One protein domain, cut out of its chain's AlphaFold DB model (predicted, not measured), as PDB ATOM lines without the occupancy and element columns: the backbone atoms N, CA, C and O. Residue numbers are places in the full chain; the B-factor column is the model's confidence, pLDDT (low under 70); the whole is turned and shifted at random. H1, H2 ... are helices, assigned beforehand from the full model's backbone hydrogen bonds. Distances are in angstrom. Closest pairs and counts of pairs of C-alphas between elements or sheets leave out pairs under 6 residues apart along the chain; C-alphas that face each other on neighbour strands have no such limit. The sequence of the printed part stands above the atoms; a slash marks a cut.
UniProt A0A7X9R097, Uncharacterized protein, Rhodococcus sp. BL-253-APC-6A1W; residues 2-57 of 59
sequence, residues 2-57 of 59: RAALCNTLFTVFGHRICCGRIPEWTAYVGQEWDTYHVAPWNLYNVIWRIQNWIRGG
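Overview. This is residues 2 to 57 of the 59 residues of an uncharacterized protein of Rhodococcus sp. BL-253-APC-6A1W (UniProt A0A7X9R097). One long helix, H4, runs along the length of an elongated fold, with H1 set steeply across its last residues and making a T with it. H2 packs on the same end of H4, H3 packs on the opposite end where H4 begins, and residues 19 to 23 lead from one end to the other while residues 29 to 42 loop round the far end. The printed part has 56 residues with four named helices, in the order H1, H2, H3, H4, and no named strand; the class is all helix. The whole is only just compact, close to loose, with a radius of gyration of the C-alphas of 12.2 A, and it spans 34 by 19 by 14 A.

Along the chain. Start at C-alpha 43 at (-4.692, 9.416, 27.691), where H4, residues 43 to 55, begins; from there the helix runs 18.5 A to C-alpha 55 at (-9.836, 20.984, 41.204). Go back to C-alpha 2 at (-20.409, 22.386, 38.642) for the start of H1, residues 2 to 13, which is 16.3 A long. After Gly 14 look for H2, residues 15 to 18, 5.0 A long. Further on, residues 24 to 28 are H3, 7.8 A long.

Arrangement. Begin with H4, the hub, which touches the three other helices. Look first at its residues 54 to 55, which touch residues 6 to 10 of H1; the closest C-alphas, those of Cys 6 and Ile 54, are 5.0 A apart. The two helices run opposite ways at a steep tilt of 66 degrees. H2 touches residues 51 to 55 of H4, and the closest C-alphas here are those of Ile 17 and Gln 51, at 5.6 A. H3 touches residues 43 to 45 of H4, with the C-alphas of Ala 27 and Tyr 44 closest at 5.0 A. H1 and H2 are close but not clearly touching: the closest C-alphas, of Phe 10 and Ile 17, are 6.6 A apart. H3 is apart from H1 and from H2. In H1 and H4 every O i to N i+4 pair is within hydrogen-bond range; in H3 0 of 1 is, beside 2 of 2 O i to N i+3 pairs, and H2 is too short for an O i to N i+4 pair.

Size, cuts and confidence. The C-alphas farthest apart are those of Ala 4 and Glu 32, at 34.9 A, while the first and last printed C-alphas, of Arg 2 and Gly 57, are 6.3 A apart. The links from H1 to H2 and from H2 to H3 are tight; that from H3 to H4, with 14 residues, is long. The printed part has no cut. Its mean pLDDT is 88.5, and no printed residue is under 70.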
ATOM      1  N   ARG A   2     -21.827  22.776  38.763       85.00
ATOM      2  CA  ARG A   2     -20.409  22.386  38.642       85.00
ATOM      3  C   ARG A   2     -19.718  22.198  40.000       85.00
ATOM      4  O   ARG A   2     -19.131  21.144  40.204       85.00
ATOM      5  N   ALA A   3     -19.866  23.155  40.920       87.31
ATOM      6  CA  ALA A   3     -19.255  23.076  42.247       87.31
ATOM      7  C   ALA A   3     -19.729  21.871  43.068       87.31
ATOM      8  O   ALA A   3     -18.916  21.103  43.563       87.31
ATOM      9  N   ALA A   4     -21.041  21.623  43.112       88.94
ATOM     10  CA  ALA A   4     -21.601  20.452  43.788       88.94
ATOM     11  C   ALA A   4     -21.036  19.131  43.230       88.94
ATOM     12  O   ALA A   4     -20.593  18.286  44.000       88.94
ATOM     13  N   LEU A   5     -20.978  18.978  41.900       90.44
ATOM     14  CA  LEU A   5     -20.410  17.783  41.269       90.44
ATOM     15  C   LEU A   5     -18.910  17.636  41.564       90.44
ATOM     16  O   LEU A   5     -18.455  16.540  41.883       90.44
ATOM     17  N   CYS A   6     -18.144  18.727  41.484       88.88
ATOM     18  CA  CYS A   6     -16.713  18.711  41.787       88.88
ATOM     19  C   CYS A   6     -16.460  18.362  43.258       88.88
ATOM     20  O   CYS A   6     -15.595  17.539  43.534       88.88
ATOM     21  N   ASN A   7     -17.270  18.890  44.179       88.12
ATOM     22  CA  ASN A   7     -17.219  18.569  45.604       88.12
ATOM     23  C   ASN A   7     -17.584  17.105  45.890       88.12
ATOM     24  O   ASN A   7     -16.917  16.454  46.693       88.12
ATOM     25  N   THR A   8     -18.574  16.535  45.195       91.06
ATOM     26  CA  THR A   8     -18.883  15.100  45.298       91.06
ATOM     27  C   THR A   8     -17.731  14.241  44.779       91.06
ATOM     28  O   THR A   8     -17.302  13.315  45.464       91.06
ATOM     29  N   LEU A   9     -17.183  14.553  43.601       87.31
ATOM     30  CA  LEU A   9     -16.042  13.824  43.040       87.31
ATOM     31  C   LEU A   9     -14.809  13.942  43.942       87.31
ATOM     32  O   LEU A   9     -14.127  12.950  44.189       87.31
ATOM     33  N   PHE A  10     -14.551  15.126  44.492       86.56
ATOM     34  CA  PHE A  10     -13.484  15.330  45.460       86.56
ATOM     35  C   PHE A  10     -13.717  14.532  46.745       86.56
ATOM     36  O   PHE A  10     -12.785  13.918  47.243       86.56
ATOM     37  N   THR A  11     -14.950  14.442  47.240       88.25
ATOM     38  CA  THR A  11     -15.285  13.606  48.406       88.25
ATOM     39  C   THR A  11     -15.019  12.120  48.142       88.25
ATOM     40  O   THR A  11     -14.480  11.428  49.000       88.25
ATOM     41  N   VAL A  12     -15.360  11.623  46.950       89.00
ATOM     42  CA  VAL A  12     -15.222  10.198  46.596       89.00
ATOM     43  C   VAL A  12     -13.768   9.804  46.343       89.00
ATOM     44  O   VAL A  12     -13.310   8.764  46.811       89.00
ATOM     45  N   PHE A  13     -13.032  10.612  45.584       85.81
ATOM     46  CA  PHE A  13     -11.668  10.279  45.162       85.81
ATOM     47  C   PHE A  13     -10.585  10.938  46.035       85.81
ATOM     48  O   PHE A  13      -9.412  10.556  45.968       85.81
ATOM     49  N   GLY A  14     -10.959  11.917  46.859       84.19
ATOM     50  CA  GLY A  14     -10.121  12.570  47.859       84.19
ATOM     51  C   GLY A  14      -8.819  13.135  47.301       84.19
ATOM     52  O   GLY A  14      -8.739  13.695  46.201       84.19
ATOM     53  N   HIS A  15      -7.745  12.903  48.057       82.69
ATOM     54  CA  HIS A  15      -6.388  13.299  47.691       82.69
ATOM     55  C   HIS A  15      -5.910  12.721  46.354       82.69
ATOM     56  O   HIS A  15      -4.948  13.239  45.801       82.69
ATOM     57  N   ARG A  16      -6.561  11.702  45.776       82.81
ATOM     58  CA  ARG A  16      -6.178  11.176  44.459       82.81
ATOM     59  C   ARG A  16      -6.500  12.148  43.317       82.81
ATOM     60  O   ARG A  16      -5.844  12.091  42.285       82.81
ATOM     61  N   ILE A  17      -7.453  13.062  43.498       82.31
ATOM     62  CA  ILE A  17      -7.721  14.130  42.520       82.31
ATOM     63  C   ILE A  17      -6.750  15.305  42.689       82.31
ATOM     64  O   ILE A  17      -6.310  15.874  41.693       82.31
ATOM     65  N   CYS A  18      -6.376  15.657  43.925       75.81
ATOM     66  CA  CYS A  18      -5.449  16.769  44.182       75.81
ATOM     67  C   CYS A  18      -3.971  16.394  44.014       75.81
ATOM     68  O   CYS A  18      -3.205  17.161  43.435       75.81
ATOM     69  N   CYS A  19      -3.582  15.226  44.514       80.06
ATOM     70  CA  CYS A  19      -2.197  14.775  44.658       80.06
ATOM     71  C   CYS A  19      -1.924  13.443  43.943       80.06
ATOM     72  O   CYS A  19      -0.797  12.951  43.966       80.06
ATOM     73  N   GLY A  20      -2.945  12.814  43.350       84.19
ATOM     74  CA  GLY A  20      -2.780  11.521  42.699       84.19
ATOM     75  C   GLY A  20      -1.933  11.653  41.446       84.19
ATOM     76  O   GLY A  20      -2.338  12.288  40.471       84.19
ATOM     77  N   ARG A  21      -0.766  11.008  41.470       86.38
ATOM     78  CA  ARG A  21       0.104  10.887  40.305       86.38
ATOM     79  C   ARG A  21      -0.634  10.138  39.198       86.38
ATOM     80  O   ARG A  21      -1.123   9.027  39.411       86.38
ATOM     81  N   ILE A  22      -0.681  10.740  38.014       89.31
ATOM     82  CA  ILE A  22      -1.133  10.057  36.804       89.31
ATOM     83  C   ILE A  22      -0.083   8.986  36.472       89.31
ATOM     84  O   ILE A  22       1.105   9.318  36.405       89.31
ATOM     85  N   PRO A  23      -0.470   7.706  36.326       89.31
ATOM     86  CA  PRO A  23       0.485   6.647  36.038       89.31
ATOM     87  C   PRO A  23       1.248   6.918  34.743       89.31
ATOM     88  O   PRO A  23       0.644   7.238  33.723       89.31
ATOM     89  N   GLU A  24       2.566   6.743  34.771       89.56
ATOM     90  CA  GLU A  24       3.433   7.089  33.640       89.56
ATOM     91  C   GLU A  24       3.093   6.303  32.372       89.56
ATOM     92  O   GLU A  24       3.121   6.859  31.284       89.56
ATOM     93  N   TRP A  25       2.652   5.046  32.509       90.44
ATOM     94  CA  TRP A  25       2.249   4.227  31.364       90.44
ATOM     95  C   TRP A  25       1.157   4.885  30.508       90.44
ATOM     96  O   TRP A  25       1.118   4.653  29.306       90.44
ATOM     97  N   THR A  26       0.307   5.738  31.093       91.56
ATOM     98  CA  THR A  26      -0.758   6.441  30.355       91.56
ATOM     99  C   THR A  26      -0.225   7.460  29.349       91.56
ATOM    100  O   THR A  26      -0.943   7.800  28.412       91.56
ATOM    101  N   ALA A  27       1.024   7.907  29.503       90.50
ATOM    102  CA  ALA A  27       1.706   8.763  28.539       90.50
ATOM    103  C   ALA A  27       1.916   8.047  27.193       90.50
ATOM    104  O   ALA A  27       1.889   8.682  26.147       90.50
ATOM    105  N   TYR A  28       2.048   6.719  27.203       91.50
ATOM    106  CA  TYR A  28       2.462   5.940  26.031       91.50
ATOM    107  C   TYR A  28       1.313   5.165  25.365       91.50
ATOM    108  O   TYR A  28       1.541   4.340  24.480       91.50
ATOM    109  N   VAL A  29       0.065   5.372  25.796       87.50
ATOM    110  CA  VAL A  29      -1.087   4.615  25.283       87.50
ATOM    111  C   VAL A  29      -1.658   5.281  24.039       87.50
ATOM    112  O   VAL A  29      -2.180   6.394  24.097       87.50
ATOM    113  N   GLY A  30      -1.628   4.552  22.923       82.62
ATOM    114  CA  GLY A  30      -2.269   4.926  21.657       82.62
ATOM    115  C   GLY A  30      -1.527   5.997  20.853       82.62
ATOM    116  O   GLY A  30      -1.606   5.984  19.630       82.62
ATOM    117  N   GLN A  31      -0.791   6.887  21.516       84.31
ATOM    118  CA  GLN A  31       0.094   7.880  20.907       84.31
ATOM    119  C   GLN A  31       1.216   8.242  21.886       84.31
ATOM    120  O   GLN A  31       1.037   8.107  23.098       84.31
ATOM    121  N   GLU A  32       2.352   8.711  21.369       87.94
ATOM    122  CA  GLU A  32       3.413   9.286  22.198       87.94
ATOM    123  C   GLU A  32       2.883  10.503  22.966       87.94
ATOM    124  O   GLU A  32       1.968  11.205  22.518       87.94
ATOM    125  N   TRP A  33       3.407  10.720  24.167       90.94
ATOM    126  CA  TRP A  33       3.014  11.872  24.958       90.94
ATOM    127  C   TRP A  33       3.639  13.150  24.410       90.94
ATOM    128  O   TRP A  33       4.841  13.219  24.184       90.94
ATOM    129  N   ASP A  34       2.809  14.182  24.294       91.56
ATOM    130  CA  ASP A  34       3.228  15.558  24.052       91.56
ATOM    131  C   ASP A  34       2.398  16.481  24.959       91.56
ATOM    132  O   ASP A  34       1.421  16.077  25.598       91.56
ATOM    133  N   THR A  35       2.775  17.746  25.009       90.94
ATOM    134  CA  THR A  35       2.039  18.839  25.622       90.94
ATOM    135  C   THR A  35       0.564  18.857  25.210       90.94
ATOM    136  O   THR A  35       0.180  18.525  24.086       90.94
ATOM    137  N   TYR A  36      -0.292  19.306  26.132       87.25
ATOM    138  CA  TYR A  36      -1.746  19.346  25.943       87.25
ATOM    139  C   TYR A  36      -2.192  20.078  24.662       87.25
ATOM    140  O   TYR A  36      -3.198  19.710  24.064       87.25
ATOM    141  N   HIS A  37      -1.450  21.102  24.232       90.50
ATOM    142  CA  HIS A  37      -1.767  21.863  23.022       90.50
ATOM    143  C   HIS A  37      -1.517  21.079  21.728       90.50
ATOM    144  O   HIS A  37      -2.157  21.371  20.722       90.50
ATOM    145  N   VAL A  38      -0.619  20.091  21.764       91.94
ATOM    146  CA  VAL A  38      -0.255  19.258  20.613       91.94
ATOM    147  C   VAL A  38      -1.063  17.960  20.608       91.94
ATOM    148  O   VAL A  38      -1.676  17.621  19.598       91.94
ATOM    149  N   ALA A  39      -1.140  17.266  21.749       90.56
ATOM    150  CA  ALA A  39      -1.808  15.969  21.875       90.56
ATOM    151  C   ALA A  39      -2.912  15.984  22.953       90.56
ATOM    152  O   ALA A  39      -2.820  15.270  23.958       90.56
ATOM    153  N   PRO A  40      -4.000  16.762  22.781       88.44
ATOM    154  CA  PRO A  40      -5.034  16.924  23.810       88.44
ATOM    155  C   PRO A  40      -5.772  15.621  24.146       88.44
ATOM    156  O   PRO A  40      -6.342  15.496  25.229       88.44
ATOM    157  N   TRP A  41      -5.759  14.661  23.219       89.62
ATOM    158  CA  TRP A  41      -6.437  13.369  23.336       89.62
ATOM    159  C   TRP A  41      -5.521  12.233  23.802       89.62
ATOM    160  O   TRP A  41      -5.984  11.098  23.914       89.62
ATOM    161  N   ASN A  42      -4.242  12.506  24.085       93.25
ATOM    162  CA  ASN A  42      -3.389  11.525  24.751       93.25
ATOM    163  C   ASN A  42      -4.006  11.181  26.118       93.25
ATOM    164  O   ASN A  42      -4.491  12.070  26.824       93.25
ATOM    165  N   LEU A  43      -4.010   9.895  26.487       92.38
ATOM    166  CA  LEU A  43      -4.692   9.416  27.691       92.38
ATOM    167  C   LEU A  43      -4.218  10.153  28.951       92.38
ATOM    168  O   LEU A  43      -5.041  10.538  29.783       92.38
ATOM    169  N   TYR A  44      -2.917  10.420  29.057       93.31
ATOM    170  CA  TYR A  44      -2.354  11.220  30.139       93.31
ATOM    171  C   TYR A  44      -2.984  12.619  30.197       93.31
ATOM    172  O   TYR A  44      -3.455  13.054  31.249       93.31
ATOM    173  N   ASN A  45      -3.042  13.314  29.059       93.56
ATOM    174  CA  ASN A  45      -3.561  14.680  28.960       93.56
ATOM    175  C   ASN A  45      -5.068  14.759  29.230       93.56
ATOM    176  O   ASN A  45      -5.538  15.716  29.849       93.56
ATOM    177  N   VAL A  46      -5.823  13.731  28.841       92.25
ATOM    178  CA  VAL A  46      -7.250  13.605  29.168       92.25
ATOM    179  C   VAL A  46      -7.445  13.468  30.679       92.25
ATOM    180  O   VAL A  46      -8.234  14.214  31.264       92.25
ATOM    181  N   ILE A  47      -6.700  12.568  31.332       91.81
ATOM    182  CA  ILE A  47      -6.771  12.377  32.789       91.81
ATOM    183  C   ILE A  47      -6.371  13.668  33.515       91.81
ATOM    184  O   ILE A  47      -7.077  14.115  34.422       91.81
ATOM    185  N   TRP A  48      -5.282  14.304  33.081       91.88
ATOM    186  CA  TRP A  48      -4.811  15.576  33.625       91.88
ATOM    187  C   TRP A  48      -5.865  16.682  33.506       91.88
ATOM    188  O   TRP A  48      -6.117  17.417  34.465       91.88
ATOM    189  N   ARG A  49      -6.535  16.788  32.355       91.75
ATOM    190  CA  ARG A  49      -7.587  17.785  32.130       91.75
ATOM    191  C   ARG A  49      -8.785  17.562  33.049       91.75
ATOM    192  O   ARG A  49      -9.319  18.530  33.589       91.75
ATOM    193  N   ILE A  50      -9.186  16.308  33.260       90.38
ATOM    194  CA  ILE A  50     -10.266  15.954  34.190       90.38
ATOM    195  C   ILE A  50      -9.875  16.331  35.626       90.38
ATOM    196  O   ILE A  50     -10.655  16.997  36.306       90.38
ATOM    197  N   GLN A  51      -8.659  15.988  36.073       90.81
ATOM    198  CA  GLN A  51      -8.171  16.368  37.406       90.81
ATOM    199  C   GLN A  51      -8.185  17.893  37.610       90.81
ATOM    200  O   GLN A  51      -8.689  18.368  38.627       90.81
ATOM    201  N   ASN A  52      -7.704  18.673  36.635       89.88
ATOM    202  CA  ASN A  52      -7.716  20.138  36.719       89.88
ATOM    203  C   ASN A  52      -9.128  20.728  36.716       89.88
ATOM    204  O   ASN A  52      -9.396  21.669  37.460       89.88
ATOM    205  N   TRP A  53     -10.042  20.181  35.913       90.75
ATOM    206  CA  TRP A  53     -11.418  20.673  35.855       90.75
ATOM    207  C   TRP A  53     -12.154  20.503  37.186       90.75
ATOM    208  O   TRP A  53     -12.872  21.423  37.591       90.75
ATOM    209  N   ILE A  54     -11.941  19.359  37.852       89.00
ATOM    210  CA  ILE A  54     -12.508  19.074  39.173       89.00
ATOM    211  C   ILE A  54     -11.884  20.005  40.211       89.00
ATOM    212  O   ILE A  54     -12.613  20.686  40.919       89.00
ATOM    213  N   ARG A  55     -10.547  20.103  40.259       87.50
ATOM    214  CA  ARG A  55      -9.836  20.984  41.204       87.50
ATOM    215  C   ARG A  55     -10.259  22.444  41.079       87.50
ATOM    216  O   ARG A  55     -10.529  23.083  42.082       87.50
ATOM    217  N   GLY A  56     -10.349  22.961  39.854       88.62
ATOM    218  CA  GLY A  56     -10.776  24.337  39.591       88.62
ATOM    219  C   GLY A  56     -12.286  24.563  39.699       88.62
ATOM    220  O   GLY A  56     -12.764  25.616  39.289       88.62
ATOM    221  N   GLY A  57     -13.051  23.559  40.132       85.44
ATOM    222  CA  GLY A  57     -14.478  23.675  40.414       85.44
ATOM    223  C   GLY A  57     -14.837  23.369  41.866       85.44
ATOM    224  O   GLY A  57     -16.022  23.376  42.166       85.44
TER     225      GLY A  57